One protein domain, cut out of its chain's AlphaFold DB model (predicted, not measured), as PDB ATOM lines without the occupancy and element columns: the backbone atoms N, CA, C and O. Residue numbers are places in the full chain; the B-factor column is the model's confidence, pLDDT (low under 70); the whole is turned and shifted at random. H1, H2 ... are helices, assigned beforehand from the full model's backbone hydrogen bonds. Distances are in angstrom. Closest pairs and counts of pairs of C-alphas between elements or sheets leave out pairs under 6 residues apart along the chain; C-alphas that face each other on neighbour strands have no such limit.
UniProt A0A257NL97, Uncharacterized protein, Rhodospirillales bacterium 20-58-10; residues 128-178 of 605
ATOM      1  N   ALA A 128      40.978 -49.795  13.052       85.38
ATOM      2  CA  ALA A 128      39.658 -49.208  12.837       85.38
ATOM      3  C   ALA A 128      39.237 -48.314  14.015       85.38
ATOM      4  O   ALA A 128      38.876 -47.154  13.792       85.38
ATOM      5  N   ASP A 129      39.386 -48.794  15.252       83.06
ATOM      6  CA  ASP A 129      39.089 -48.035  16.474       83.06
ATOM      7  C   ASP A 129      39.962 -46.782  16.594       83.06
ATOM      8  O   ASP A 129      39.461 -45.673  16.801       83.06
ATOM      9  N   ALA A 130      41.276 -46.923  16.388       86.31
ATOM     10  CA  ALA A 130      42.197 -45.791  16.429       86.31
ATOM     11  C   ALA A 130      41.893 -44.753  15.337       86.31
ATOM     12  O   ALA A 130      42.010 -43.549  15.577       86.31
ATOM     13  N   THR A 131      41.477 -45.196  14.148       88.12
ATOM     14  CA  THR A 131      41.058 -44.304  13.059       88.12
ATOM     15  C   THR A 131      39.745 -43.601  13.409       88.12
ATOM     16  O   THR A 131      39.622 -42.392  13.203       88.12
ATOM     17  N   HIS A 132      38.778 -44.306  13.998       88.19
ATOM     18  CA  HIS A 132      37.499 -43.740  14.425       88.19
ATOM     19  C   HIS A 132      37.666 -42.684  15.535       88.19
ATOM     20  O   HIS A 132      37.090 -41.595  15.443       88.19
ATOM     21  N   GLU A 133      38.516 -42.935  16.535       83.88
ATOM     22  CA  GLU A 133      38.845 -41.939  17.565       83.88
ATOM     23  C   GLU A 133      39.637 -40.744  17.013       83.88
ATOM     24  O   GLU A 133      39.392 -39.608  17.432       83.88
ATOM     25  N   GLN A 134      40.518 -40.942  16.022       85.38
ATOM     26  CA  GLN A 134      41.162 -39.828  15.312       85.38
ATOM     27  C   GLN A 134      40.141 -38.943  14.584       85.38
ATOM     28  O   GLN A 134      40.230 -37.718  14.681       85.38
ATOM     29  N   TRP A 135      39.132 -39.526  13.926       89.75
ATOM     30  CA  TRP A 135      38.047 -38.754  13.307       89.75
ATOM     31  C   TRP A 135      37.236 -37.961  14.343       89.75
ATOM     32  O   TRP A 135      37.034 -36.762  14.154       89.75
ATOM     33  N   LYS A 136      36.859 -38.563  15.483       86.69
ATOM     34  CA  LYS A 136      36.203 -37.832  16.589       86.69
ATOM     35  C   LYS A 136      37.081 -36.725  17.178       86.69
ATOM     36  O   LYS A 136      36.570 -35.719  17.668       86.69
ATOM     37  N   ALA A 137      38.399 -36.911  17.229       84.81
ATOM     38  CA  ALA A 137      39.328 -35.883  17.696       84.81
ATOM     39  C   ALA A 137      39.418 -34.709  16.705       84.81
ATOM     40  O   ALA A 137      39.364 -33.555  17.128       84.81
ATOM     41  N   ALA A 138      39.483 -34.995  15.401       82.88
ATOM     42  CA  ALA A 138      39.489 -33.982  14.348       82.88
ATOM     43  C   ALA A 138      38.183 -33.167  14.319       82.88
ATOM     44  O   ALA A 138      38.237 -31.940  14.277       82.88
ATOM     45  N   ASP A 139      37.028 -33.826  14.421       85.25
ATOM     46  CA  ASP A 139      35.711 -33.175  14.438       85.25
ATOM     47  C   ASP A 139      35.552 -32.230  15.649       85.25
ATOM     48  O   ASP A 139      35.214 -31.052  15.502       85.25
ATOM     49  N   ARG A 140      35.952 -32.690  16.848       88.62
ATOM     50  CA  ARG A 140      36.029 -31.845  18.057       88.62
ATOM     51  C   ARG A 140      36.939 -30.626  17.865       88.62
ATOM     52  O   ARG A 140      36.568 -29.526  18.277       88.62
ATOM     53  N   ALA A 141      38.102 -30.801  17.232       87.75
ATOM     54  CA  ALA A 141      39.049 -29.716  16.975       87.75
ATOM     55  C   ALA A 141      38.514 -28.685  15.964       87.75
ATOM     56  O   ALA A 141      38.693 -27.485  16.173       87.75
ATOM     57  N   ILE A 142      37.815 -29.125  14.912       88.69
ATOM     58  CA  ILE A 142      37.144 -28.236  13.949       88.69
ATOM     59  C   ILE A 142      36.074 -27.405  14.667       88.69
ATOM     60  O   ILE A 142      36.121 -26.176  14.610       88.69
ATOM     61  N   GLY A 143      35.193 -28.047  15.442       88.06
ATOM     62  CA  GLY A 143      34.167 -27.340  16.211       88.06
ATOM     63  C   GLY A 143      34.739 -26.377  17.263       88.06
ATOM     64  O   GLY A 143      34.146 -25.339  17.548       88.06
ATOM     65  N   GLU A 144      35.897 -26.668  17.868       90.50
ATOM     66  CA  GLU A 144      36.613 -25.693  18.710       90.50
ATOM     67  C   GLU A 144      37.146 -24.486  17.925       90.50
ATOM     68  O   GLU A 144      37.045 -23.359  18.417       90.50
ATOM     69  N   LEU A 145      37.706 -24.688  16.730       92.44
ATOM     70  CA  LEU A 145      38.221 -23.599  15.895       92.44
ATOM     71  C   LEU A 145      37.095 -22.681  15.404       92.44
ATOM     72  O   LEU A 145      37.214 -21.464  15.538       92.44
ATOM     73  N   GLU A 146      35.982 -23.246  14.929       91.00
ATOM     74  CA  GLU A 146      34.799 -22.477  14.518       91.00
ATOM     75  C   GLU A 146      34.229 -21.654  15.681       91.00
ATOM     76  O   GLU A 146      33.979 -20.456  15.534       91.00
ATOM     77  N   ARG A 147      34.117 -22.246  16.880       89.06
ATOM     78  CA  ARG A 147      33.721 -21.513  18.094       89.06
ATOM     79  C   ARG A 147      34.685 -20.375  18.413       89.06
ATOM     80  O   ARG A 147      34.235 -19.254  18.645       89.06
ATOM     81  N   ARG A 148      36.002 -20.622  18.411       92.81
ATOM     82  CA  ARG A 148      37.015 -19.577  18.660       92.81
ATOM     83  C   ARG A 148      36.907 -18.439  17.650       92.81
ATOM     84  O   ARG A 148      37.020 -17.282  18.052       92.81
ATOM     85  N   GLU A 149      36.652 -18.742  16.379       92.94
ATOM     86  CA  GLU A 149      36.434 -17.724  15.354       92.94
ATOM     87  C   GLU A 149      35.155 -16.916  15.619       92.94
ATOM     88  O   GLU A 149      35.218 -15.687  15.645       92.94
ATOM     89  N   ILE A 150      34.023 -17.565  15.906       89.94
ATOM     90  CA  ILE A 150      32.755 -16.879  16.210       89.94
ATOM     91  C   ILE A 150      32.892 -15.989  17.455       89.94
ATOM     92  O   ILE A 150      32.506 -14.820  17.414       89.94
ATOM     93  N   PHE A 151      33.516 -16.472  18.535       91.12
ATOM     94  CA  PHE A 151      33.784 -15.660  19.729       91.12
ATOM     95  C   PHE A 151      34.769 -14.508  19.459       91.12
ATOM     96  O   PHE A 151      34.603 -13.420  20.015       91.12
ATOM     97  N   ALA A 152      35.765 -14.690  18.586       92.44
ATOM     98  CA  ALA A 152      36.674 -13.614  18.181       92.44
ATOM     99  C   ALA A 152      35.966 -12.549  17.322       92.44
ATOM    100  O   ALA A 152      36.170 -11.351  17.534       92.44
ATOM    101  N   GLN A 153      35.093 -12.963  16.398       88.00
ATOM    102  CA  GLN A 153      34.255 -12.061  15.605       88.00
ATOM    103  C   GLN A 153      33.245 -11.310  16.496       88.00
ATOM    104  O   GLN A 153      33.105 -10.094  16.364       88.00
ATOM    105  N   ALA A 154      32.619 -11.986  17.465       91.19
ATOM    106  CA  ALA A 154      31.738 -11.381  18.469       91.19
ATOM    107  C   ALA A 154      32.454 -10.338  19.344       91.19
ATOM    108  O   ALA A 154      31.900  -9.282  19.643       91.19
ATOM    109  N   ALA A 155      33.704 -10.604  19.736       91.88
ATOM    110  CA  ALA A 155      34.518  -9.652  20.488       91.88
ATOM    111  C   ALA A 155      34.924  -8.421  19.652       91.88
ATOM    112  O   ALA A 155      35.137  -7.343  20.212       91.88
ATOM    113  N   ALA A 156      35.027  -8.567  18.325       92.38
ATOM    114  CA  ALA A 156      35.319  -7.474  17.399       92.38
ATOM    115  C   ALA A 156      34.079  -6.623  17.053       92.38
ATOM    116  O   ALA A 156      34.210  -5.406  16.903       92.38
ATOM    117  N   ASP A 157      32.893  -7.236  16.960       92.88
ATOM    118  CA  ASP A 157      31.605  -6.562  16.739       92.88
ATOM    119  C   ASP A 157      30.513  -7.075  17.707       92.88
ATOM    120  O   ASP A 157      29.688  -7.915  17.337       92.88
ATOM    121  N   PRO A 158      30.459  -6.550  18.950       87.31
ATOM    122  CA  PRO A 158      29.522  -7.005  19.982       87.31
ATOM    123  C   PRO A 158      28.053  -6.619  19.728       87.31
ATOM    124  O   PRO A 158      27.204  -6.883  20.576       87.31
ATOM    125  N   GLY A 159      27.741  -5.961  18.604       91.69
ATOM    126  CA  GLY A 159      26.371  -5.703  18.143       91.69
ATOM    127  C   GLY A 159      26.028  -6.383  16.812       91.69
ATOM    128  O   GLY A 159      24.952  -6.132  16.269       91.69
ATOM    129  N   GLY A 160      26.944  -7.185  16.262       92.38
ATOM    130  CA  GLY A 160      26.775  -7.895  14.999       92.38
ATOM    131  C   GLY A 160      26.213  -9.307  15.170       92.38
ATOM    132  O   GLY A 160      26.108  -9.834  16.277       92.38
ATOM    133  N   ARG A 161      25.914  -9.974  14.046       90.12
ATOM    134  CA  ARG A 161      25.382 -11.354  14.048       90.12
ATOM    135  C   ARG A 161      26.300 -12.350  14.755       90.12
ATOM    136  O   ARG A 161      25.803 -13.282  15.366       90.12
ATOM    137  N   ALA A 162      27.618 -12.141  14.702       86.12
ATOM    138  CA  ALA A 162      28.578 -12.986  15.407       86.12
ATOM    139  C   ALA A 162      28.377 -12.943  16.931       86.12
ATOM    140  O   ALA A 162      28.576 -13.957  17.587       86.12
ATOM    141  N   ALA A 163      27.928 -11.815  17.497       87.31
ATOM    142  CA  ALA A 163      27.604 -11.712  18.918       87.31
ATOM    143  C   ALA A 163      26.306 -12.458  19.274       87.31
ATOM    144  O   ALA A 163      26.291 -13.196  20.254       87.31
ATOM    145  N   GLU A 164      25.262 -12.359  18.443       90.50
ATOM    146  CA  GLU A 164      24.038 -13.173  18.588       90.50
ATOM    147  C   GLU A 164      24.326 -14.678  18.406       90.50
ATOM    148  O   GLU A 164      23.719 -15.531  19.049       90.50
ATOM    149  N   GLU A 165      25.257 -15.038  17.521       87.69
ATOM    150  CA  GLU A 165      25.700 -16.417  17.293       87.69
ATOM    151  C   GLU A 165      26.546 -16.945  18.456       87.69
ATOM    152  O   GLU A 165      26.274 -18.038  18.942       87.69
ATOM    153  N   ALA A 166      27.472 -16.144  18.985       88.81
ATOM    154  CA  ALA A 166      28.223 -16.450  20.200       88.81
ATOM    155  C   ALA A 166      27.315 -16.582  21.436       88.81
ATOM    156  O   ALA A 166      27.531 -17.479  22.245       88.81
ATOM    157  N   GLU A 167      26.284 -15.742  21.581       90.69
ATOM    158  CA  GLU A 167      25.299 -15.861  22.666       90.69
ATOM    159  C   GLU A 167      24.448 -17.130  22.515       90.69
ATOM    160  O   GLU A 167      24.259 -17.852  23.492       90.69
ATOM    161  N   ARG A 168      24.004 -17.474  21.294       88.19
ATOM    162  CA  ARG A 168      23.308 -18.748  21.030       88.19
ATOM    163  C   ARG A 168      24.192 -19.964  21.298       88.19
ATOM    164  O   ARG A 168      23.702 -20.919  21.889       88.19
ATOM    165  N   ILE A 169      25.463 -19.938  20.893       88.25
ATOM    166  CA  ILE A 169      26.422 -21.021  21.157       88.25
ATOM    167  C   ILE A 169      26.677 -21.140  22.657       88.25
ATOM    168  O   ILE A 169      26.545 -22.231  23.193       88.25
ATOM    169  N   ALA A 170      26.944 -20.035  23.357       85.81
ATOM    170  CA  ALA A 170      27.141 -20.048  24.804       85.81
ATOM    171  C   ALA A 170      25.893 -20.550  25.551       85.81
ATOM    172  O   ALA A 170      26.019 -21.349  26.473       85.81
ATOM    173  N   ALA A 171      24.688 -20.144  25.138       81.31
ATOM    174  CA  ALA A 171      23.437 -20.634  25.713       81.31
ATOM    175  C   ALA A 171      23.180 -22.118  25.394       81.31
ATOM    176  O   ALA A 171      22.681 -22.846  26.249       81.31
ATOM    177  N   ALA A 172      23.545 -22.587  24.196       78.81
ATOM    178  CA  ALA A 172      23.471 -23.997  23.823       78.81
ATOM    179  C   ALA A 172      24.489 -24.846  24.601       78.81
ATOM    180  O   ALA A 172      24.124 -25.902  25.103       78.81
ATOM    181  N   GLU A 173      25.723 -24.372  24.786       81.12
ATOM    182  CA  GLU A 173      26.732 -25.017  25.634       81.12
ATOM    183  C   GLU A 173      26.302 -25.023  27.106       81.12
ATOM    184  O   GLU A 173      26.470 -26.028  27.789       81.12
ATOM    185  N   GLN A 174      25.669 -23.953  27.594       73.62
ATOM    186  CA  GLN A 174      25.135 -23.887  28.956       73.62
ATOM    187  C   GLN A 174      23.886 -24.769  29.151       73.62
ATOM    188  O   GLN A 174      23.616 -25.193  30.270       73.62
ATOM    189  N   ALA A 175      23.151 -25.083  28.079       72.69
ATOM    190  CA  ALA A 175      22.076 -26.079  28.078       72.69
ATOM    191  C   ALA A 175      22.593 -27.524  27.897       72.69
ATOM    192  O   ALA A 175      21.972 -28.458  28.399       72.69
ATOM    193  N   GLN A 176      23.725 -27.714  27.205       70.19
ATOM    194  CA  GLN A 176      24.435 -28.997  27.081       70.19
ATOM    195  C   GLN A 176      25.239 -29.355  28.338       70.19
ATOM    196  O   GLN A 176      25.412 -30.537  28.628       70.19
ATOM    197  N   GLN A 177      25.661 -28.364  29.130       72.75
ATOM    198  CA  GLN A 177      25.986 -28.523  30.552       72.75
ATOM    199  C   GLN A 177      24.690 -28.784  31.333       72.75
ATOM    200  O   GLN A 177      24.255 -27.966  32.144       72.75
ATOM    201  N   GLY A 178      24.045 -29.910  31.014       74.19
ATOM    202  CA  GLY A 178      22.752 -30.306  31.548       74.19
ATOM    203  C   GLY A 178      22.743 -30.350  33.074       74.19
ATOM    204  O   GLY A 178      23.792 -30.366  33.722       74.19
TER     205      GLY A 178
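Overview. This is residues 128 to 178 of the 605 residues of an uncharacterized protein of Rhodospirillales bacterium 20-58-10 (UniProt A0A257NL97). Two helices make a lopsided V: a long, straight helix, H1, and a shorter one, H2, that folds back from its far end at a steep angle. The V is closed near residues 154 and 163, and both arms stick out from there, H1 with residues 128 to 146 and the end of the printed part with residues 171 to 178. The printed part has 51 residues, with two named helices in the order H1, H2 and no named strand; the class is all helix. It is loose, with a radius of gyration of the C-alphas of 14.0 A, and flat, spanning 46 by 25 by 11 A.

Along the chain. H1 takes residues 128 to 156 and is 42.2 A long from first to last C-alpha, from C-alpha 128 at (39.658, -49.208, 12.837) to C-alpha 156 at (35.319, -7.474, 17.399). A tight link of 4 residues follows. H2 takes residues 161 to 176 and is 22.0 A long, ending with C-alpha 176 at (24.435, -28.997, 27.081).

Arrangement. H1 touches H2 with its residues 147 to 155 alone. There are 18 pairs of C-alphas within 8 A, and the closest C-alphas of the two helices, those of Ala 154 and Ala 163, are 4.2 A apart. The helices run opposite ways at a steep tilt of 47 degrees. Their centres are 15.9 A apart. Residues 128 to 146 of H1 stand free, and so do residues 171 to 178, of which 171 to 176 belong to H2. In H1 and H2 every O i to N i+4 pair is within hydrogen-bond range.

Size, cuts and confidence. The two C-alphas farthest apart are those of Ala 128 and Gly 159, at 45.8 A. The first and last printed C-alphas, of Ala 128 and Gly 178, are 31.5 A apart. The printed part has no cut. The mean pLDDT of the printed part is 86.7, and no printed residue is under 70.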